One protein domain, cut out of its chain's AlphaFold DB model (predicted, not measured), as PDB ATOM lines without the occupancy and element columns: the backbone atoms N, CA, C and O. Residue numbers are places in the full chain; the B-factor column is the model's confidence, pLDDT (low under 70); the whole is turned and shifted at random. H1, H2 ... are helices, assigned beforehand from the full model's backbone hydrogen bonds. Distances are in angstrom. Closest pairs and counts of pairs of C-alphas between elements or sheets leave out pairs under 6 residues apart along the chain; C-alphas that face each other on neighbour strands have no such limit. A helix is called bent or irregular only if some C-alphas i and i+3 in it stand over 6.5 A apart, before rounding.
ATOM      1  N   THR A 192     196.933 217.604 184.433       89.88
ATOM      2  CA  THR A 192     196.566 217.619 185.863       89.88
ATOM      3  C   THR A 192     197.776 217.511 186.784       89.88
ATOM      4  O   THR A 192     197.728 217.984 187.921       89.88
ATOM      5  N   THR A 193     198.887 216.954 186.295       90.81
ATOM      6  CA  THR A 193     200.100 216.740 187.091       90.81
ATOM      7  C   THR A 193     201.292 217.560 186.600       90.81
ATOM      8  O   THR A 193     201.396 217.967 185.440       90.81
ATOM      9  N   LYS A 194     202.261 217.763 187.498       92.06
ATOM     10  CA  LYS A 194     203.529 218.435 187.184       92.06
ATOM     11  C   LYS A 194     204.319 217.736 186.073       92.06
ATOM     12  O   LYS A 194     204.975 218.421 185.294       92.06
ATOM     13  N   GLU A 195     204.295 216.406 186.004       91.38
ATOM     14  CA  GLU A 195     205.027 215.671 184.964       91.38
ATOM     15  C   GLU A 195     204.357 215.824 183.594       91.38
ATOM     16  O   GLU A 195     205.048 216.129 182.625       91.38
ATOM     17  N   GLN A 196     203.025 215.763 183.523       91.31
ATOM     18  CA  GLN A 196     202.276 216.033 182.290       91.31
ATOM     19  C   GLN A 196     202.542 217.452 181.765       91.31
ATOM     20  O   GLN A 196     202.853 217.635 180.589       91.31
ATOM     21  N   ALA A 197     202.529 218.459 182.646       93.38
ATOM     22  CA  ALA A 197     202.864 219.836 182.281       93.38
ATOM     23  C   ALA A 197     204.286 219.961 181.697       93.38
ATOM     24  O   ALA A 197     204.496 220.678 180.718       93.38
ATOM     25  N   LYS A 198     205.268 219.227 182.242       93.25
ATOM     26  CA  LYS A 198     206.616 219.171 181.656       93.25
ATOM     27  C   LYS A 198     206.621 218.514 180.279       93.25
ATOM     28  O   LYS A 198     207.361 218.990 179.427       93.25
ATOM     29  N   GLN A 199     205.835 217.460 180.045       91.31
ATOM     30  CA  GLN A 199     205.768 216.807 178.730       91.31
ATOM     31  C   GLN A 199     205.159 217.722 177.659       91.31
ATOM     32  O   GLN A 199     205.683 217.793 176.548       91.31
ATOM     33  N   VAL A 200     204.119 218.493 178.000       93.62
ATOM     34  CA  VAL A 200     203.523 219.499 177.095       93.62
ATOM     35  C   VAL A 200     204.554 220.534 176.643       93.62
ATOM     36  O   VAL A 200     204.589 220.925 175.475       93.62
ATOM     37  N   VAL A 201     205.428 220.958 177.557       94.50
ATOM     38  CA  VAL A 201     206.534 221.862 177.234       94.50
ATOM     39  C   VAL A 201     207.631 221.140 176.447       94.50
ATOM     40  O   VAL A 201     208.078 221.646 175.423       94.50
ATOM     41  N   LYS A 202     208.033 219.933 176.869       92.44
ATOM     42  CA  LYS A 202     209.093 219.134 176.227       92.44
ATOM     43  C   LYS A 202     208.830 218.913 174.738       92.44
ATOM     44  O   LYS A 202     209.737 219.045 173.926       92.44
ATOM     45  N   THR A 203     207.588 218.589 174.394       91.69
ATOM     46  CA  THR A 203     207.150 218.329 173.012       91.69
ATOM     47  C   THR A 203     207.021 219.610 172.178       91.69
ATOM     48  O   THR A 203     206.966 219.568 170.945       91.69
ATOM     49  N   GLY A 204     207.020 220.784 172.822       93.31
ATOM     50  CA  GLY A 204     206.855 222.085 172.180       93.31
ATOM     51  C   GLY A 204     205.413 222.386 171.769       93.31
ATOM     52  O   GLY A 204     205.195 223.277 170.945       93.31
ATOM     53  N   VAL A 205     204.429 221.659 172.312       94.50
ATOM     54  CA  VAL A 205     203.002 221.923 172.069       94.50
ATOM     55  C   VAL A 205     202.651 223.336 172.528       94.50
ATOM     56  O   VAL A 205     202.084 224.100 171.754       94.50
ATOM     57  N   LEU A 206     203.058 223.722 173.744       96.06
ATOM     58  CA  LEU A 206     202.751 225.046 174.296       96.06
ATOM     59  C   LEU A 206     203.321 226.189 173.440       96.06
ATOM     60  O   LEU A 206     202.618 227.155 173.149       96.06
ATOM     61  N   ARG A 207     204.567 226.054 172.978       96.44
ATOM     62  CA  ARG A 207     205.194 227.006 172.052       96.44
ATOM     63  C   ARG A 207     204.485 227.059 170.696       96.44
ATOM     64  O   ARG A 207     204.342 228.141 170.140       96.44
ATOM     65  N   SER A 208     203.999 225.922 170.192       95.69
ATOM     66  CA  SER A 208     203.242 225.860 168.929       95.69
ATOM     67  C   SER A 208     201.875 226.546 169.047       95.69
ATOM     68  O   SER A 208     201.474 227.257 168.129       95.69
ATOM     69  N   LEU A 209     201.187 226.390 170.189       95.00
ATOM     70  CA  LEU A 209     199.951 227.126 170.493       95.00
ATOM     71  C   LEU A 209     200.189 228.642 170.439       95.00
ATOM     72  O   LEU A 209     199.407 229.357 169.818       95.00
ATOM     73  N   LEU A 210     201.275 229.122 171.062       96.50
ATOM     74  CA  LEU A 210     201.635 230.541 171.040       96.50
ATOM     75  C   LEU A 210     201.937 231.024 169.622       96.50
ATOM     76  O   LEU A 210     201.379 232.029 169.195       96.50
ATOM     77  N   GLN A 211     202.808 230.314 168.903       95.69
ATOM     78  CA  GLN A 211     203.227 230.701 167.559       95.69
ATOM     79  C   GLN A 211     202.019 230.888 166.632       95.69
ATOM     80  O   GLN A 211     201.858 231.948 166.035       95.69
ATOM     81  N   ILE A 212     201.122 229.901 166.587       93.12
ATOM     82  CA  ILE A 212     199.931 229.943 165.731       93.12
ATOM     83  C   ILE A 212     198.971 231.058 166.157       93.12
ATOM     84  O   ILE A 212     198.368 231.701 165.300       93.12
ATOM     85  N   ALA A 213     198.832 231.309 167.462       92.44
ATOM     86  CA  ALA A 213     198.001 232.402 167.956       92.44
ATOM     87  C   ALA A 213     198.558 233.785 167.569       92.44
ATOM     88  O   ALA A 213     197.780 234.679 167.250       92.44
ATOM     89  N   LEU A 214     199.884 233.964 167.558       93.12
ATOM     90  CA  LEU A 214     200.526 235.223 167.158       93.12
ATOM     91  C   LEU A 214     200.536 235.440 165.638       93.12
ATOM     92  O   LEU A 214     200.487 236.585 165.195       93.12
ATOM     93  N   GLU A 215     200.581 234.366 164.846       91.00
ATOM     94  CA  GLU A 215     200.460 234.416 163.381       91.00
ATOM     95  C   GLU A 215     199.022 234.735 162.919       91.00
ATOM     96  O   GLU A 215     198.826 235.164 161.785       91.00
ATOM     97  N   ASN A 216     198.021 234.562 163.793       85.25
ATOM     98  CA  ASN A 216     196.599 234.799 163.507       85.25
ATOM     99  C   ASN A 216     195.962 235.750 164.548       85.25
ATOM    100  O   ASN A 216     195.045 235.345 165.266       85.25
ATOM    101  N   PRO A 217     196.433 237.008 164.662       68.50
ATOM    102  CA  PRO A 217     196.075 237.906 165.765       68.50
ATOM    103  C   PRO A 217     194.598 238.335 165.777       68.50
ATOM    104  O   PRO A 217     194.064 238.633 166.846       68.50
ATOM    105  N   ASP A 218     193.923 238.319 164.622       71.31
ATOM    106  CA  ASP A 218     192.484 238.606 164.517       71.31
ATOM    107  C   ASP A 218     191.624 237.523 165.198       71.31
ATOM    108  O   ASP A 218     190.495 237.781 165.625       71.31
ATOM    109  N   ASP A 219     192.165 236.310 165.363       72.00
ATOM    110  CA  ASP A 219     191.518 235.219 166.086       72.00
ATOM    111  C   ASP A 219     191.868 235.297 167.580       72.00
ATOM    112  O   ASP A 219     192.646 234.518 168.146       72.00
ATOM    113  N   GLY A 220     191.223 236.244 168.266       83.25
ATOM    114  CA  GLY A 220     191.320 236.384 169.718       83.25
ATOM    115  C   GLY A 220     190.905 235.125 170.497       83.25
ATOM    116  O   GLY A 220     191.101 235.080 171.718       83.25
ATOM    117  N   VAL A 221     190.323 234.108 169.850       88.50
ATOM    118  CA  VAL A 221     190.015 232.817 170.473       88.50
ATOM    119  C   VAL A 221     191.270 231.956 170.584       88.50
ATOM    120  O   VAL A 221     191.471 231.337 171.629       88.50
ATOM    121  N   LEU A 222     192.157 231.943 169.584       89.75
ATOM    122  CA  LEU A 222     193.414 231.183 169.651       89.75
ATOM    123  C   LEU A 222     194.339 231.710 170.752       89.75
ATOM    124  O   LEU A 222     194.858 230.915 171.540       89.75
ATOM    125  N   LEU A 223     194.446 233.038 170.892       91.19
ATOM    126  CA  LEU A 223     195.143 233.665 172.024       91.19
ATOM    127  C   LEU A 223     194.557 233.194 173.361       91.19
ATOM    128  O   LEU A 223     195.293 232.783 174.256       91.19
ATOM    129  N   GLN A 224     193.226 233.168 173.478       92.19
ATOM    130  CA  GLN A 224     192.553 232.688 174.685       92.19
ATOM    131  C   GLN A 224     192.879 231.218 174.988       92.19
ATOM    132  O   GLN A 224     193.062 230.855 176.150       92.19
ATOM    133  N   LYS A 225     192.968 230.358 173.967       91.81
ATOM    134  CA  LYS A 225     193.321 228.943 174.148       91.81
ATOM    135  C   LYS A 225     194.755 228.769 174.634       91.81
ATOM    136  O   LYS A 225     194.977 227.978 175.549       91.81
ATOM    137  N   PHE A 226     195.699 229.534 174.087       94.38
ATOM    138  CA  PHE A 226     197.064 229.565 174.604       94.38
ATOM    139  C   PHE A 226     197.102 230.029 176.070       94.38
ATOM    140  O   PHE A 226     197.713 229.354 176.895       94.38
ATOM    141  N   ILE A 227     196.402 231.119 176.415       94.12
ATOM    142  CA  ILE A 227     196.341 231.646 177.789       94.12
ATOM    143  C   ILE A 227     195.831 230.578 178.762       94.12
ATOM    144  O   ILE A 227     196.433 230.361 179.812       94.12
ATOM    145  N   VAL A 228     194.750 229.882 178.410       92.69
ATOM    146  CA  VAL A 228     194.130 228.854 179.257       92.69
ATOM    147  C   VAL A 228     195.075 227.669 179.488       92.69
ATOM    148  O   VAL A 228     195.368 227.330 180.637       92.69
ATOM    149  N   VAL A 229     195.635 227.088 178.419       94.25
ATOM    150  CA  VAL A 229     196.578 225.960 178.530       94.25
ATOM    151  C   VAL A 229     197.858 226.383 179.253       94.25
ATOM    152  O   VAL A 229     198.337 225.682 180.144       94.25
ATOM    153  N   GLY A 230     198.425 227.535 178.902       95.38
ATOM    154  CA  GLY A 230     199.672 228.001 179.491       95.38
ATOM    155  C   GLY A 230     199.519 228.394 180.961       95.38
ATOM    156  O   GLY A 230     200.411 228.085 181.747       95.38
ATOM    157  N   THR A 231     198.375 228.950 181.378       93.81
ATOM    158  CA  THR A 231     198.070 229.193 182.802       93.81
ATOM    159  C   THR A 231     197.982 227.878 183.575       93.81
ATOM    160  O   THR A 231     198.543 227.761 184.667       93.81
ATOM    161  N   ARG A 232     197.343 226.853 182.991       93.31
ATOM    162  CA  ARG A 232     197.272 225.509 183.580       93.31
ATOM    163  C   ARG A 232     198.656 224.888 183.754       93.31
ATOM    164  O   ARG A 232     198.960 224.363 184.823       93.31
ATOM    165  N   VAL A 233     199.512 224.989 182.734       94.50
ATOM    166  CA  VAL A 233     200.915 224.560 182.816       94.50
ATOM    167  C   VAL A 233     201.629 225.345 183.915       94.50
ATOM    168  O   VAL A 233     202.171 224.736 184.837       94.50
ATOM    169  N   ALA A 234     201.578 226.680 183.882       93.69
ATOM    170  CA  ALA A 234     202.245 227.543 184.852       93.69
ATOM    171  C   ALA A 234     201.847 227.213 186.302       93.69
ATOM    172  O   ALA A 234     202.724 227.159 187.161       93.69
ATOM    173  N   ALA A 235     200.579 226.884 186.566       91.94
ATOM    174  CA  ALA A 235     200.101 226.468 187.889       91.94
ATOM    175  C   ALA A 235     200.780 225.219 188.458       91.94
ATOM    176  O   ALA A 235     200.878 225.073 189.675       91.94
ATOM    177  N   LEU A 236     201.274 224.332 187.596       92.31
ATOM    178  CA  LEU A 236     201.873 223.059 187.994       92.31
ATOM    179  C   LEU A 236     203.407 223.109 188.050       92.31
ATOM    180  O   LEU A 236     204.025 222.326 188.780       92.31
ATOM    181  N   VAL A 237     204.040 223.999 187.273       92.44
ATOM    182  CA  VAL A 237     205.510 224.042 187.126       92.44
ATOM    183  C   VAL A 237     206.171 225.346 187.565       92.44
ATOM    184  O   VAL A 237     207.393 225.360 187.739       92.44
ATOM    185  N   CYS A 238     205.424 226.434 187.743       89.50
ATOM    186  CA  CYS A 238     205.962 227.705 188.224       89.50
ATOM    187  C   CYS A 238     205.756 227.853 189.735       89.50
ATOM    188  O   CYS A 238     205.081 227.054 190.383       89.50
ATOM    189  N   PHE A 239     206.400 228.864 190.319       80.38
ATOM    190  CA  PHE A 239     206.150 229.231 191.710       80.38
ATOM    191  C   PHE A 239     204.745 229.863 191.851       80.38
ATOM    192  O   PHE A 239     204.006 229.915 190.874       80.38
ATOM    193  N   ALA A 240     204.355 230.341 193.039       64.75
ATOM    194  CA  ALA A 240     202.972 230.701 193.418       64.75
ATOM    195  C   ALA A 240     202.230 231.741 192.526       64.75
ATOM    196  O   ALA A 240     201.078 232.069 192.801       64.75
ATOM    197  N   ALA A 241     202.858 232.231 191.455       51.47
ATOM    198  CA  ALA A 241     202.346 233.172 190.462       51.47
ATOM    199  C   ALA A 241     201.016 232.761 189.799       51.47
ATOM    200  O   ALA A 241     200.226 233.629 189.437       51.47
ATOM    201  N   ALA A 242     200.715 231.465 189.663       42.84
ATOM    202  CA  ALA A 242     199.511 231.048 188.938       42.84
ATOM    203  C   ALA A 242     198.187 231.383 189.646       42.84
ATOM    204  O   ALA A 242     197.163 231.494 188.979       42.84
ATOM    205  N   SER A 243     198.201 231.587 190.969       41.88
ATOM    206  CA  SER A 243     197.001 231.996 191.713       41.88
ATOM    207  C   SER A 243     196.740 233.510 191.660       41.88
ATOM    208  O   SER A 243     195.649 233.946 192.023       41.88
ATOM    209  N   GLU A 244     197.721 234.321 191.244       48.16
ATOM    210  CA  GLU A 244     197.586 235.785 191.130       48.16
ATOM    211  C   GLU A 244     197.140 236.204 189.721       48.16
ATOM    212  O   GLU A 244     196.321 237.109 189.594       48.16
ATOM    213  N   LEU A 245     197.553 235.466 188.681       50.03
ATOM    214  CA  LEU A 245     196.957 235.546 187.335       50.03
ATOM    215  C   LEU A 245     195.471 235.126 187.327       50.03
ATOM    216  O   LEU A 245     194.710 235.558 186.468       50.03
ATOM    217  N   SER A 246     195.041 234.319 188.308       39.22
ATOM    218  CA  SER A 246     193.644 233.902 188.507       39.22
ATOM    219  C   SER A 246     192.846 234.790 189.476       39.22
ATOM    220  O   SER A 246     191.707 234.458 189.798       39.22
ATOM    221  N   GLY A 247     193.433 235.880 189.997       34.56
ATOM    222  CA  GLY A 247     192.776 236.793 190.948       34.56
ATOM    223  C   GLY A 247     191.633 237.614 190.339       34.56
ATOM    224  O   GLY A 247     190.786 238.130 191.065       34.56
ATOM    225  N   GLY A 248     191.564 237.680 189.010       35.50
ATOM    226  CA  GLY A 248     190.323 237.948 188.303       35.50
ATOM    227  C   GLY A 248     189.637 236.619 188.043       35.50
ATOM    228  O   GLY A 248     190.160 235.783 187.308       35.50
ATOM    229  N   THR A 249     188.457 236.407 188.617       33.19
ATOM    230  CA  THR A 249     187.523 235.418 188.086       33.19
ATOM    231  C   THR A 249     187.448 235.658 186.577       33.19
ATOM    232  O   THR A 249     186.937 236.692 186.154       33.19
ATOM    233  N   MET A 250     187.978 234.743 185.758       43.72
ATOM    234  CA  MET A 250     187.771 234.714 184.303       43.72
ATOM    235  C   MET A 250     186.310 234.319 184.029       43.72
ATOM    236  O   MET A 250     186.006 233.329 183.370       43.72
ATOM    237  N   GLY A 251     185.382 235.054 184.638       33.31
ATOM    238  CA  GLY A 251     183.957 234.941 184.445       33.31
ATOM    239  C   GLY A 251     183.595 235.744 183.213       33.31
ATOM    240  O   GLY A 251     183.433 236.950 183.313       33.31
ATOM    241  N   GLY A 252     183.493 235.063 182.072       38.00
ATOM    242  CA  GLY A 252     182.590 235.373 180.954       38.00
ATOM    243  C   GLY A 252     182.676 236.731 180.237       38.00
ATOM    244  O   GLY A 252     182.055 236.865 179.188       38.00
ATOM    245  N   GLY A 253     183.411 237.723 180.737       43.53
ATOM    246  CA  GLY A 253     183.658 238.990 180.055       43.53
ATOM    247  C   GLY A 253     184.773 238.807 179.034       43.53
ATOM    248  O   GLY A 253     185.906 238.511 179.405       43.53
ATOM    249  N   GLY A 254     184.455 238.923 177.744       64.38
ATOM    250  CA  GLY A 254     185.439 238.770 176.677       64.38
ATOM    251  C   GLY A 254     186.513 239.852 176.757       64.38
ATOM    252  O   GLY A 254     186.243 240.993 176.398       64.38
ATOM    253  N   LEU A 255     187.718 239.484 177.208       76.38
ATOM    254  CA  LEU A 255     188.904 240.340 177.125       76.38
ATOM    255  C   LEU A 255     189.110 240.800 175.679       76.38
ATOM    256  O   LEU A 255     188.975 240.003 174.736       76.38
ATOM    257  N   SER A 256     189.480 242.067 175.521       87.06
ATOM    258  CA  SER A 256     189.936 242.613 174.243       87.06
ATOM    259  C   SER A 256     191.195 241.883 173.755       87.06
ATOM    260  O   SER A 256     191.890 241.206 174.519       87.06
ATOM    261  N   VAL A 257     191.498 241.993 172.458       86.75
ATOM    262  CA  VAL A 257     192.709 241.383 171.883       86.75
ATOM    263  C   VAL A 257     193.969 241.953 172.549       86.75
ATOM    264  O   VAL A 257     194.849 241.181 172.920       86.75
ATOM    265  N   ASP A 258     194.013 243.260 172.817       88.25
ATOM    266  CA  ASP A 258     195.151 243.919 173.473       88.25
ATOM    267  C   ASP A 258     195.375 243.425 174.910       88.25
ATOM    268  O   ASP A 258     196.511 243.160 175.317       88.25
ATOM    269  N   GLU A 259     194.301 243.233 175.681       90.56
ATOM    270  CA  GLU A 259     194.391 242.648 177.024       90.56
ATOM    271  C   GLU A 259     194.904 241.207 176.970       90.56
ATOM    272  O   GLU A 259     195.751 240.822 177.777       90.56
ATOM    273  N   LYS A 260     194.453 240.413 175.990       92.44
ATOM    274  CA  LYS A 260     194.963 239.050 175.788       92.44
ATOM    275  C   LYS A 260     196.447 239.057 175.443       92.44
ATOM    276  O   LYS A 260     197.192 238.283 176.035       92.44
ATOM    277  N   LEU A 261     196.895 239.935 174.547       93.69
ATOM    278  CA  LEU A 261     198.313 240.066 174.194       93.69
ATOM    279  C   LEU A 261     199.171 240.446 175.410       93.69
ATOM    280  O   LEU A 261     200.266 239.904 175.575       93.69
ATOM    281  N   ARG A 262     198.662 241.301 176.309       93.88
ATOM    282  CA  ARG A 262     199.331 241.593 177.587       93.88
ATOM    283  C   ARG A 262     199.454 240.342 178.458       93.88
ATOM    284  O   ARG A 262     200.557 240.032 178.903       93.88
ATOM    285  N   VAL A 263     198.365 239.592 178.646       93.88
ATOM    286  CA  VAL A 263     198.378 238.340 179.427       93.88
ATOM    287  C   VAL A 263     199.333 237.310 178.813       93.88
ATOM    288  O   VAL A 263     200.026 236.605 179.543       93.88
ATOM    289  N   VAL A 264     199.434 237.243 177.482       95.69
ATOM    290  CA  VAL A 264     200.424 236.401 176.791       95.69
ATOM    291  C   VAL A 264     201.852 236.793 177.168       95.69
ATOM    292  O   VAL A 264     202.639 235.915 177.527       95.69
ATOM    293  N   CYS A 265     202.183 238.088 177.136       97.12
ATOM    294  CA  CYS A 265     203.509 238.575 177.524       97.12
ATOM    295  C   CYS A 265     203.828 238.220 178.986       97.12
ATOM    296  O   CYS A 265     204.890 237.669 179.273       97.12
ATOM    297  N   GLU A 266     202.891 238.477 179.903       95.75
ATOM    298  CA  GLU A 266     203.031 238.150 181.328       95.75
ATOM    299  C   GLU A 266     203.235 236.649 181.554       95.75
ATOM    300  O   GLU A 266     204.136 236.240 182.286       95.75
ATOM    301  N   LEU A 267     202.440 235.812 180.888       96.38
ATOM    302  CA  LEU A 267     202.509 234.364 181.018       96.38
ATOM    303  C   LEU A 267     203.848 233.802 180.521       96.38
ATOM    304  O   LEU A 267     204.438 232.951 181.189       96.38
ATOM    305  N   VAL A 268     204.362 234.294 179.391       97.88
ATOM    306  CA  VAL A 268     205.690 233.904 178.884       97.88
ATOM    307  C   VAL A 268     206.788 234.283 179.880       97.88
ATOM    308  O   VAL A 268     207.646 233.455 180.198       97.88
ATOM    309  N   VAL A 269     206.719 235.484 180.457       97.38
ATOM    310  CA  VAL A 269     207.651 235.926 181.504       97.38
ATOM    311  C   VAL A 269     207.543 235.052 182.761       97.38
ATOM    312  O   VAL A 269     208.563 234.659 183.327       97.38
ATOM    313  N   VAL A 270     206.337 234.655 183.176       95.81
ATOM    314  CA  VAL A 270     206.138 233.729 184.307       95.81
ATOM    315  C   VAL A 270     206.783 232.365 184.043       95.81
ATOM    316  O   VAL A 270     207.423 231.810 184.941       95.81
ATOM    317  N   LEU A 271     206.697 231.837 182.818       96.19
ATOM    318  CA  LEU A 271     207.367 230.585 182.444       96.19
ATOM    319  C   LEU A 271     208.899 230.713 182.529       96.19
ATOM    320  O   LEU A 271     209.558 229.808 183.049       96.19
ATOM    321  N   MET A 272     209.471 231.864 182.150       96.25
ATOM    322  CA  MET A 272     210.898 232.171 182.368       96.25
ATOM    323  C   MET A 272     211.269 232.265 183.860       96.25
ATOM    324  O   MET A 272     212.419 232.064 184.263       96.25
ATOM    325  N   LEU A 273     210.315 232.523 184.748       94.94
ATOM    326  CA  LEU A 273     210.565 232.508 186.188       94.94
ATOM    327  C   LEU A 273     210.491 231.107 186.811       94.94
ATOM    328  O   LEU A 273     210.935 230.943 187.950       94.94
ATOM    329  N   SER A 274     210.087 230.074 186.062       93.69
ATOM    330  CA  SER A 274     210.014 228.692 186.551       93.69
ATOM    331  C   SER A 274     211.334 228.178 187.149       93.69
ATOM    332  O   SER A 274     212.436 228.493 186.690       93.69
ATOM    333  N   GLY A 275     211.217 227.348 188.191       89.44
ATOM    334  CA  GLY A 275     212.330 226.577 188.756       89.44
ATOM    335  C   GLY A 275     212.625 225.278 187.996       89.44
ATOM    336  O   GLY A 275     213.570 224.569 188.337       89.44
ATOM    337  N   VAL A 276     211.817 224.929 186.990       92.06
ATOM    338  CA  VAL A 276     212.022 223.753 186.141       92.06
ATOM    339  C   VAL A 276     212.824 224.169 184.907       92.06
ATOM    340  O   VAL A 276     212.317 224.908 184.070       92.06
ATOM    341  N   SER A 277     214.058 223.671 184.765       90.81
ATOM    342  CA  SER A 277     214.998 224.093 183.706       90.81
ATOM    343  C   SER A 277     214.434 223.979 182.286       90.81
ATOM    344  O   SER A 277     214.648 224.873 181.478       90.81
ATOM    345  N   LEU A 278     213.677 222.915 182.003       92.12
ATOM    346  CA  LEU A 278     213.014 222.721 180.710       92.12
ATOM    347  C   LEU A 278     211.994 223.832 180.407       92.12
ATOM    348  O   LEU A 278     211.960 224.355 179.300       92.12
ATOM    349  N   VAL A 279     211.184 224.200 181.404       95.00
ATOM    350  CA  VAL A 279     210.134 225.226 181.285       95.00
ATOM    351  C   VAL A 279     210.747 226.606 181.144       95.00
ATOM    352  O   VAL A 279     210.322 227.377 180.292       95.00
ATOM    353  N   PHE A 280     211.791 226.881 181.924       94.44
ATOM    354  CA  PHE A 280     212.611 228.072 181.758       94.44
ATOM    355  C   PHE A 280     213.128 228.195 180.315       94.44
ATOM    356  O   PHE A 280     212.918 229.223 179.680       94.44
ATOM    357  N   ALA A 281     213.764 227.142 179.790       93.88
ATOM    358  CA  ALA A 281     214.385 227.171 178.471       93.88
ATOM    359  C   ALA A 281     213.358 227.364 177.343       93.88
ATOM    360  O   ALA A 281     213.606 228.127 176.413       93.88
ATOM    361  N   ASP A 282     212.197 226.706 177.413       95.31
ATOM    362  CA  ASP A 282     211.132 226.927 176.428       95.31
ATOM    363  C   ASP A 282     210.474 228.310 176.593       95.31
ATOM    364  O   ASP A 282     210.168 228.950 175.594       95.31
ATOM    365  N   GLY A 283     210.374 228.841 177.818       97.00
ATOM    366  CA  GLY A 283     209.947 230.220 178.078       97.00
ATOM    367  C   GLY A 283     210.848 231.264 177.407       97.00
ATOM    368  O   GLY A 283     210.342 232.192 176.783       97.00
ATOM    369  N   VAL A 284     212.173 231.080 177.446       96.94
ATOM    370  CA  VAL A 284     213.141 231.932 176.719       96.94
ATOM    371  C   VAL A 284     212.917 231.850 175.200       96.94
ATOM    372  O   VAL A 284     212.932 232.869 174.509       96.94
ATOM    373  N   ARG A 285     212.654 230.649 174.662       96.75
ATOM    374  CA  ARG A 285     212.329 230.461 173.233       96.75
ATOM    375  C   ARG A 285     211.006 231.126 172.856       96.75
ATOM    376  O   ARG A 285     210.905 231.726 171.793       96.75
ATOM    377  N   MET A 286     210.000 231.042 173.722       98.31
ATOM    378  CA  MET A 286     208.705 231.695 173.531       98.31
ATOM    379  C   MET A 286     208.813 233.217 173.615       98.31
ATOM    380  O   MET A 286     208.132 233.895 172.854       98.31
ATOM    381  N   LEU A 287     209.697 233.762 174.462       98.44
ATOM    382  CA  LEU A 287     209.956 235.203 174.497       98.44
ATOM    383  C   LEU A 287     210.435 235.715 173.135       98.44
ATOM    384  O   LEU A 287     210.032 236.802 172.739       98.44
ATOM    385  N   GLN A 288     211.206 234.926 172.379       97.75
ATOM    386  CA  GLN A 288     211.604 235.318 171.027       97.75
ATOM    387  C   GLN A 288     210.392 235.520 170.106       97.75
ATOM    388  O   GLN A 288     210.303 236.544 169.441       97.75
ATOM    389  N   LEU A 289     209.407 234.614 170.151       97.81
ATOM    390  CA  LEU A 289     208.161 234.756 169.382       97.81
ATOM    391  C   LEU A 289     207.386 236.027 169.768       97.81
ATOM    392  O   LEU A 289     206.793 236.682 168.916       97.81
ATOM    393  N   VAL A 290     207.400 236.379 171.057       97.75
ATOM    394  CA  VAL A 290     206.756 237.592 171.585       97.75
ATOM    395  C   VAL A 290     207.507 238.858 171.151       97.75
ATOM    396  O   VAL A 290     206.866 239.856 170.838       97.75
ATOM    397  N   ILE A 291     208.844 238.824 171.090       97.69
ATOM    398  CA  ILE A 291     209.685 239.928 170.588       97.69
ATOM    399  C   ILE A 291     209.452 240.166 169.091       97.69
ATOM    400  O   ILE A 291     209.413 241.318 168.651       97.69
ATOM    401  N   ASP A 292     209.305 239.091 168.317       96.69
ATOM    402  CA  ASP A 292     209.124 239.156 166.863       96.69
ATOM    403  C   ASP A 292     207.708 239.632 166.475       96.69
ATOM    404  O   ASP A 292     207.485 240.102 165.358       96.69
ATOM    405  N   ASN A 293     206.748 239.581 167.406       95.88
ATOM    406  CA  ASN A 293     205.396 240.101 167.226       95.88
ATOM    407  C   ASN A 293     205.302 241.580 167.653       95.88
ATOM    408  O   ASN A 293     205.382 241.909 168.836       95.88
ATOM    409  N   ALA A 294     205.086 242.488 166.693       94.50
ATOM    410  CA  ALA A 294     205.107 243.933 166.947       94.50
ATOM    411  C   ALA A 294     204.107 244.422 168.030       94.50
ATOM    412  O   ALA A 294     204.538 245.185 168.899       94.50
ATOM    413  N   PRO A 295     202.826 243.990 168.054       93.62
ATOM    414  CA  PRO A 295     201.895 244.337 169.136       93.62
ATOM    415  C   PRO A 295     202.383 243.913 170.526       93.62
ATOM    416  O   PRO A 295     202.373 244.711 171.463       93.62
ATOM    417  N   CYS A 296     202.865 242.675 170.664       95.38
ATOM    418  CA  CYS A 296     203.430 242.179 171.914       95.38
ATOM    419  C   CYS A 296     204.697 242.933 172.326       95.38
ATOM    420  O   CYS A 296     204.858 243.267 173.501       95.38
ATOM    421  N   ARG A 297     205.585 243.238 171.374       96.00
ATOM    422  CA  ARG A 297     206.852 243.926 171.644       96.00
ATOM    423  C   ARG A 297     206.649 245.266 172.345       96.00
ATOM    424  O   ARG A 297     207.368 245.568 173.290       96.00
ATOM    425  N   VAL A 298     205.642 246.040 171.938       95.38
ATOM    426  CA  VAL A 298     205.315 247.332 172.571       95.38
ATOM    427  C   VAL A 298     204.839 247.157 174.020       95.38
ATOM    428  O   VAL A 298     205.045 248.039 174.851       95.38
ATOM    429  N   LEU A 299     204.227 246.015 174.346       95.69
ATOM    430  CA  LEU A 299     203.726 245.709 175.687       95.69
ATOM    431  C   LEU A 299     204.813 245.170 176.625       95.69
ATOM    432  O   LEU A 299     204.673 245.323 177.839       95.69
ATOM    433  N   LEU A 300     205.888 244.571 176.104       96.88
ATOM    434  CA  LEU A 300     206.941 243.941 176.910       96.88
ATOM    435  C   LEU A 300     207.520 244.862 178.003       96.88
ATOM    436  O   LEU A 300     207.552 244.426 179.155       96.88
ATOM    437  N   PRO A 301     207.896 246.130 177.729       96.56
ATOM    438  CA  PRO A 301     208.425 247.020 178.764       96.56
ATOM    439  C   PRO A 301     207.453 247.293 179.919       96.56
ATOM    440  O   PRO A 301     207.887 247.688 180.994       96.56
ATOM    441  N   THR A 302     206.148 247.067 179.724       94.56
ATOM    442  CA  THR A 302     205.120 247.259 180.760       94.56
ATOM    443  C   THR A 302     205.012 246.082 181.734       94.56
ATOM    444  O   THR A 302     204.370 246.217 182.775       94.56
ATOM    445  N   VAL A 303     205.629 244.935 181.423       94.88
ATOM    446  CA  VAL A 303     205.531 243.707 182.224       94.88
ATOM    447  C   VAL A 303     206.487 243.782 183.426       94.88
ATOM    448  O   VAL A 303     207.704 243.723 183.234       94.88
ATOM    449  N   PRO A 304     205.989 243.830 184.682       91.81
ATOM    450  CA  PRO A 304     206.836 244.072 185.858       91.81
ATOM    451  C   PRO A 304     207.926 243.017 186.076       91.81
ATOM    452  O   PRO A 304     209.025 243.316 186.535       91.81
ATOM    453  N   ASP A 305     207.629 241.760 185.749       94.31
ATOM    454  CA  ASP A 305     208.534 240.639 185.989       94.31
ATOM    455  C   ASP A 305     209.618 240.479 184.901       94.31
ATOM    456  O   ASP A 305     210.583 239.735 185.109       94.31
ATOM    457  N   LEU A 306     209.510 241.188 183.766       97.19
ATOM    458  CA  LEU A 306     210.364 240.973 182.591       97.19
ATOM    459  C   LEU A 306     211.839 241.246 182.885       97.19
ATOM    460  O   LEU A 306     212.685 240.396 182.610       97.19
ATOM    461  N   ARG A 307     212.155 242.400 183.485       96.44
ATOM    462  CA  ARG A 307     213.540 242.785 183.804       96.44
ATOM    463  C   ARG A 307     214.236 241.722 184.649       96.44
ATOM    464  O   ARG A 307     215.336 241.271 184.336       96.44
ATOM    465  N   GLY A 308     213.550 241.259 185.689       96.12
ATOM    466  CA  GLY A 308     214.052 240.212 186.567       96.12
ATOM    467  C   GLY A 308     214.169 238.842 185.894       96.12
ATOM    468  O   GLY A 308     215.120 238.109 186.169       96.12
ATOM    469  N   ALA A 309     213.255 238.490 184.987       97.12
ATOM    470  CA  ALA A 309     213.352 237.263 184.198       97.12
ATOM    471  C   ALA A 309     214.564 237.281 183.249       97.12
ATOM    472  O   ALA A 309     215.294 236.288 183.172       97.12
ATOM    473  N   LEU A 310     214.825 238.418 182.596       97.75
ATOM    474  CA  LEU A 310     215.999 238.632 181.745       97.75
ATOM    475  C   LEU A 310     217.300 238.560 182.554       97.75
ATOM    476  O   LEU A 310     218.222 237.840 182.173       97.75
ATOM    477  N   GLU A 311     217.373 239.226 183.709       96.12
ATOM    478  CA  GLU A 311     218.538 239.148 184.603       96.12
ATOM    479  C   GLU A 311     218.785 237.726 185.122       96.12
ATOM    480  O   GLU A 311     219.936 237.283 185.211       96.12
ATOM    481  N   LYS A 312     217.717 236.985 185.448       94.94
ATOM    482  CA  LYS A 312     217.806 235.575 185.847       94.94
ATOM    483  C   LYS A 312     218.395 234.747 184.709       94.94
ATOM    484  O   LYS A 312     219.341 233.999 184.951       94.94
ATOM    485  N   ALA A 313     217.867 234.887 183.493       94.19
ATOM    486  CA  ALA A 313     218.358 234.166 182.324       94.19
ATOM    487  C   ALA A 313     219.837 234.474 182.053       94.19
ATOM    488  O   ALA A 313     220.657 233.561 181.945       94.19
ATOM    489  N   HIS A 314     220.196 235.758 182.072       92.81
ATOM    490  CA  HIS A 314     221.565 236.216 181.867       92.81
ATOM    491  C   HIS A 314     222.537 235.694 182.938       92.81
ATOM    492  O   HIS A 314     223.653 235.277 182.628       92.81
ATOM    493  N   THR A 315     222.101 235.651 184.202       91.19
ATOM    494  CA  THR A 315     222.896 235.105 185.315       91.19
ATOM    495  C   THR A 315     223.117 233.600 185.153       91.19
ATOM    496  O   THR A 315     224.249 233.128 185.248       91.19
ATOM    497  N   LEU A 316     222.055 232.836 184.876       89.00
ATOM    498  CA  LEU A 316     222.112 231.372 184.800       89.00
ATOM    499  C   LEU A 316     222.999 230.855 183.665       89.00
ATOM    500  O   LEU A 316     223.597 229.792 183.807       89.00
ATOM    501  N   VAL A 317     223.091 231.587 182.559       87.69
ATOM    502  CA  VAL A 317     223.917 231.226 181.398       87.69
ATOM    503  C   VAL A 317     225.412 231.495 181.631       87.69
ATOM    504  O   VAL A 317     226.266 230.833 181.044       87.69
ATOM    505  N   ARG A 318     225.754 232.441 182.514       85.12
ATOM    506  CA  ARG A 318     227.148 232.792 182.842       85.12
ATOM    507  C   ARG A 318     227.756 231.936 183.953       85.12
ATOM    508  O   ARG A 318     228.972 231.950 184.146       85.12
ATOM    509  N   LEU A 319     226.932 231.196 184.691       82.69
ATOM    510  CA  LEU A 319     227.396 230.314 185.757       82.69
ATOM    511  C   LEU A 319     227.988 229.022 185.186       82.69
ATOM    512  O   LEU A 319     227.316 228.275 184.481       82.69
ATOM    513  N   LYS A 320     229.243 228.738 185.556       66.62
ATOM    514  CA  LYS A 320     230.035 227.603 185.045       66.62
ATOM    515  C   LYS A 320     229.409 226.225 185.291       66.62
ATOM    516  O   LYS A 320     229.634 225.325 184.497       66.62
ATOM    517  N   ASP A 321     228.644 226.067 186.370       65.81
ATOM    518  CA  ASP A 321     228.032 224.792 186.776       65.81
ATOM    519  C   ASP A 321     226.533 224.698 186.414       65.81
ATOM    520  O   ASP A 321     225.804 223.838 186.920       65.81
ATOM    521  N   SER A 322     226.029 225.608 185.576       69.94
ATOM    522  CA  SER A 322     224.627 225.610 185.166       69.94
ATOM    523  C   SER A 322     224.357 224.520 184.134       69.94
ATOM    524  O   SER A 322     225.041 224.436 183.123       69.94
ATOM    525  N   LYS A 323     223.277 223.747 184.317       68.81
ATOM    526  CA  LYS A 323     222.790 222.781 183.308       68.81
ATOM    527  C   LYS A 323     222.438 223.427 181.962       68.81
ATOM    528  O   LYS A 323     222.230 222.722 180.988       68.81
ATOM    529  N   LEU A 324     222.291 224.750 181.947       68.94
ATOM    530  CA  LEU A 324     221.960 225.545 180.768       68.94
ATOM    531  C   LEU A 324     223.216 226.015 180.021       68.94
ATOM    532  O   LEU A 324     223.094 226.500 178.904       68.94
ATOM    533  N   ALA A 325     224.404 225.895 180.626       62.53
ATOM    534  CA  ALA A 325     225.660 226.334 180.019       62.53
ATOM    535  C   ALA A 325     226.072 225.472 178.813       62.53
ATOM    536  O   ALA A 325     226.827 225.945 177.968       62.53
ATOM    537  N   ASP A 326     225.550 224.245 178.722       71.50
ATOM    538  CA  ASP A 326     225.874 223.287 177.661       71.50
ATOM    539  C   ASP A 326     225.072 223.532 176.357       71.50
ATOM    540  O   ASP A 326     225.419 222.979 175.315       71.50
ATOM    541  N   GLU A 327     224.018 224.365 176.378       86.19
ATOM    542  CA  GLU A 327     223.216 224.722 175.192       86.19
ATOM    543  C   GLU A 327     223.657 226.079 174.603       86.19
ATOM    544  O   GLU A 327     223.156 227.135 174.999       86.19
ATOM    545  N   GLU A 328     224.558 226.060 173.613       88.69
ATOM    546  CA  GLU A 328     225.125 227.275 172.990       88.69
ATOM    547  C   GLU A 328     224.055 228.210 172.396       88.69
ATOM    548  O   GLU A 328     224.065 229.411 172.667       88.69
ATOM    549  N   TYR A 329     223.061 227.653 171.694       90.56
ATOM    550  CA  TYR A 329     221.938 228.424 171.147       90.56
ATOM    551  C   TYR A 329     221.129 229.148 172.234       90.56
ATOM    552  O   TYR A 329     220.774 230.315 172.092       90.56
ATOM    553  N   LEU A 330     220.825 228.466 173.347       91.12
ATOM    554  CA  LEU A 330     220.039 229.062 174.431       91.12
ATOM    555  C   LEU A 330     220.816 230.187 175.121       91.12
ATOM    556  O   LEU A 330     220.229 231.196 175.519       91.12
ATOM    557  N   LYS A 331     222.134 230.015 175.249       91.69
ATOM    558  CA  LYS A 331     223.043 231.031 175.770       91.69
ATOM    559  C   LYS A 331     223.030 232.298 174.917       91.69
ATOM    560  O   LYS A 331     222.784 233.374 175.460       91.69
ATOM    561  N   GLU A 332     223.240 232.161 173.610       93.56
ATOM    562  CA  GLU A 332     223.207 233.286 172.667       93.56
ATOM    563  C   GLU A 332     221.849 233.998 172.700       93.56
ATOM    564  O   GLU A 332     221.782 235.230 172.753       93.56
ATOM    565  N   LEU A 333     220.760 233.226 172.771       94.81
ATOM    566  CA  LEU A 333     219.407 233.762 172.850       94.81
ATOM    567  C   LEU A 333     219.196 234.602 174.121       94.81
ATOM    568  O   LEU A 333     218.692 235.720 174.040       94.81
ATOM    569  N   CYS A 334     219.633 234.116 175.289       95.75
ATOM    570  CA  CYS A 334     219.526 234.865 176.545       95.75
ATOM    571  C   CYS A 334     220.334 236.173 176.512       95.75
ATOM    572  O   CYS A 334     219.863 237.201 176.997       95.75
ATOM    573  N   GLU A 335     221.554 236.146 175.967       94.62
ATOM    574  CA  GLU A 335     222.417 237.331 175.859       94.62
ATOM    575  C   GLU A 335     221.844 238.367 174.884       94.62
ATOM    576  O   GLU A 335     221.829 239.564 175.192       94.62
ATOM    577  N   THR A 336     221.303 237.910 173.755       96.44
ATOM    578  CA  THR A 336     220.667 238.761 172.744       96.44
ATOM    579  C   THR A 336     219.407 239.421 173.293       96.44
ATOM    580  O   THR A 336     219.277 240.642 173.233       96.44
ATOM    581  N   GLN A 337     218.507 238.642 173.902       97.75
ATOM    582  CA  GLN A 337     217.266 239.160 174.486       97.75
ATOM    583  C   GLN A 337     217.538 240.153 175.620       97.75
ATOM    584  O   GLN A 337     216.899 241.204 175.680       97.75
ATOM    585  N   TYR A 338     218.513 239.860 176.489       97.56
ATOM    586  CA  TYR A 338     218.923 240.773 177.557       97.56
ATOM    587  C   TYR A 338     219.439 242.101 176.990       97.56
ATOM    588  O   TYR A 338     219.025 243.168 177.439       97.56
ATOM    589  N   SER A 339     220.317 242.045 175.988       97.25
ATOM    590  CA  SER A 339     220.919 243.236 175.376       97.25
ATOM    591  C   SER A 339     219.904 244.077 174.598       97.25
ATOM    592  O   SER A 339     220.023 245.299 174.568       97.25
ATOM    593  N   LEU A 340     218.904 243.430 173.995       97.69
ATOM    594  CA  LEU A 340     217.856 244.085 173.220       97.69
ATOM    595  C   LEU A 340     216.821 244.785 174.108       97.69
ATOM    596  O   LEU A 340     216.524 245.956 173.900       97.69
ATOM    597  N   LEU A 341     216.268 244.070 175.091       98.00
ATOM    598  CA  LEU A 341     215.120 244.550 175.863       98.00
ATOM    599  C   LEU A 341     215.514 245.431 177.051       98.00
ATOM    600  O   LEU A 341     214.712 246.260 177.473       98.00
ATOM    601  N   SER A 342     216.729 245.294 177.597       96.69
ATOM    602  CA  SER A 342     217.141 246.100 178.758       96.69
ATOM    603  C   SER A 342     217.093 247.614 178.477       96.69
ATOM    604  O   SER A 342     216.470 248.326 179.267       96.69
ATOM    605  N   PRO A 343     217.631 248.126 177.346       97.12
ATOM    606  CA  PRO A 343     217.502 249.542 176.992       97.12
ATOM    607  C   PRO A 343     216.053 250.003 176.773       97.12
ATOM    608  O   PRO A 343     215.712 251.131 177.131       97.12
ATOM    609  N   GLU A 344     215.192 249.146 176.208       96.69
ATOM    610  CA  GLU A 344     213.769 249.452 175.988       96.69
ATOM    611  C   GLU A 344     213.022 249.598 177.327       96.69
ATOM    612  O   GLU A 344     212.254 250.544 177.516       96.69
ATOM    613  N   ILE A 345     213.302 248.710 178.288       96.06
ATOM    614  CA  ILE A 345     212.778 248.798 179.659       96.06
ATOM    615  C   ILE A 345     213.295 250.066 180.347       96.06
ATOM    616  O   ILE A 345     212.507 250.794 180.947       96.06
ATOM    617  N   ASP A 346     214.588 250.385 180.220       94.31
ATOM    618  CA  ASP A 346     215.176 251.602 180.797       94.31
ATOM    619  C   ASP A 346     214.540 252.882 180.247       94.31
ATOM    620  O   ASP A 346     214.332 253.854 180.974       94.31
ATOM    621  N   GLU A 347     214.246 252.922 178.948       95.62
ATOM    622  CA  GLU A 347     213.541 254.044 178.331       95.62
ATOM    623  C   GLU A 347     212.104 254.169 178.821       95.62
ATOM    624  O   GLU A 347     211.646 255.282 179.105       95.62
ATOM    625  N   TYR A 348     211.414 253.042 178.969       95.06
ATOM    626  CA  TYR A 348     210.069 253.018 179.514       95.06
ATOM    627  C   TYR A 348     210.038 253.497 180.972       95.06
ATOM    628  O   TYR A 348     209.253 254.394 181.290       95.06
ATOM    629  N   GLU A 349     210.920 252.979 181.833       92.88
ATOM    630  CA  GLU A 349     210.992 253.349 183.252       92.88
ATOM    631  C   GLU A 349     211.388 254.815 183.456       92.88
ATOM    632  O   GLU A 349     210.848 255.483 184.337       92.88
ATOM    633  N   ARG A 350     212.258 255.369 182.601       91.62
ATOM    634  CA  ARG A 350     212.576 256.809 182.624       91.62
ATOM    635  C   ARG A 350     211.367 257.695 182.323       91.62
ATOM    636  O   ARG A 350     211.299 258.807 182.837       91.62
ATOM    637  N   ARG A 351     210.438 257.240 181.476       93.19
ATOM    638  CA  ARG A 351     209.242 258.010 181.088       93.19
ATOM    639  C   ARG A 351     208.067 257.831 182.046       93.19
ATOM    640  O   ARG A 351     207.326 258.785 182.256       93.19
ATOM    641  N   HIS A 352     207.886 256.632 182.595       90.50
ATOM    642  CA  HIS A 352     206.673 256.255 183.334       90.50
ATOM    643  C   HIS A 352     206.921 255.960 184.820       90.50
ATOM    644  O   HIS A 352     205.973 255.703 185.558       90.50
ATOM    645  N   GLY A 353     208.177 256.010 185.269       88.94
ATOM    646  CA  GLY A 353     208.585 255.525 186.585       88.94
ATOM    647  C   GLY A 353     208.820 254.013 186.596       88.94
ATOM    648  O   GLY A 353     208.586 253.314 185.610       88.94
ATOM    649  N   SER A 354     209.312 253.497 187.723       88.94
ATOM    650  CA  SER A 354     209.641 252.074 187.843       88.94
ATOM    651  C   SER A 354     208.411 251.183 187.687       88.94
ATOM    652  O   SER A 354     207.422 251.346 188.407       88.94
ATOM    653  N   VAL A 355     208.519 250.166 186.830       88.50
ATOM    654  CA  VAL A 355     207.429 249.205 186.578       88.50
ATOM    655  C   VAL A 355     207.169 248.325 187.800       88.50
ATOM    656  O   VAL A 355     206.042 247.921 188.074       88.50
ATOM    657  N   VAL A 356     208.215 248.057 188.580       87.62
ATOM    658  CA  VAL A 356     208.134 247.273 189.818       87.62
ATOM    659  C   VAL A 356     207.828 248.135 191.050       87.62
ATOM    660  O   VAL A 356     207.688 247.600 192.150       87.62
TER     661      VAL A 356
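What this domain is: This is residues 192 to 356 of the 633 residues of an uncharacterized protein of Phytophthora rubi (UniProt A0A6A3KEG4). Two helical hairpins, H2 with H3 and H5 with H6, stand side by side as a four-helix bundle, with H1 at one end. A third hairpin, H8 with the first arm of the bent helix H9, packs on H5 and H6, and the second arm, H9b, reaches out past H7, while residues 247 to 253 stick out as a loop. The printed part has 165 residues with nine named helices, H1 to H9 in order, and no named strand; the class is all helix. It is compact, with a radius of gyration of the C-alphas of 15.3 A and spans of 48 by 43 by 29 A.

How they stand to each other: H1, residues 194 to 202, is close to but not clearly touching H2, residues 205 to 215; their closest C-alphas, of Val 200 and Leu 206, are 6.3 A apart. H3, residues 220 to 237, makes a hairpin with H2, at a shallow tilt of 28 degrees, closest at the C-alphas of Ala 213 and Leu 222, 5.0 A. H1 touches H3 at residues 233 to 237 alone. H4, residues 240 to 243, touches H3; the closest C-alphas, of Ala 235 and Ala 242, are 4.7 A apart. H5, residues 257 to 273, touches H3, the same way at 23 degrees, closest at the C-alphas of Gly 220 and Val 257, 5.6 A. H6, residues 277 to 292, is the hub; it makes a hairpin with H5, at a tilt of 34 degrees, only just shallow, and touches H2 at 7 degrees, closest at the C-alphas of Arg 207 and Met 286, 6.0 A. H7, residues 294 to 302, is only just irregular, with C-alphas 298 and 301 6.9 A apart; it touches H6 only at the corner. H8, residues 306 to 318, touches H5 at the C-alphas of Val 269 and Leu 306, 5.8 A. H9, residues 328 to 352, was assigned as one helix by its hydrogen bonds but is bent, with C-alphas 340 and 343 6.6 A apart; its arms H9a, residues 328 to 340, and H9b, residues 343 to 352, stand at 33 degrees, only just shallow. H9a makes a hairpin with H8, and H9b touches H7 at the C-alphas of Pro 301 and Ile 345, 4.8 A. Every O i to N i+4 pair is within hydrogen-bond range in H1, H2, H5, H9a and H9b; H3 has 13 of 14, H6 11 of 12, H8 8 of 9, and H7 2 of 5 beside 4 of 6 O i to N i+3 pairs, while H4 is too short for an i+4 pair.

Where its parts are: H1 begins at C-alpha 194 (203.529, 218.435, 187.184). H3 is 25.6 A long, H5 24.5 A and H6 23.3 A. H9b ends at C-alpha 352 (206.673, 256.255, 183.334).

The domain as a whole: The C-alphas of Gly 252 and Lys 320, the two farthest apart, are 48.3 A apart. The printed part has no cut; the link from H4 to H5 is long, 13 residues. The mean pLDDT of the printed part is 87.4, and residue 217, residues 240 to 254 and residues 320 to 325 are under 70.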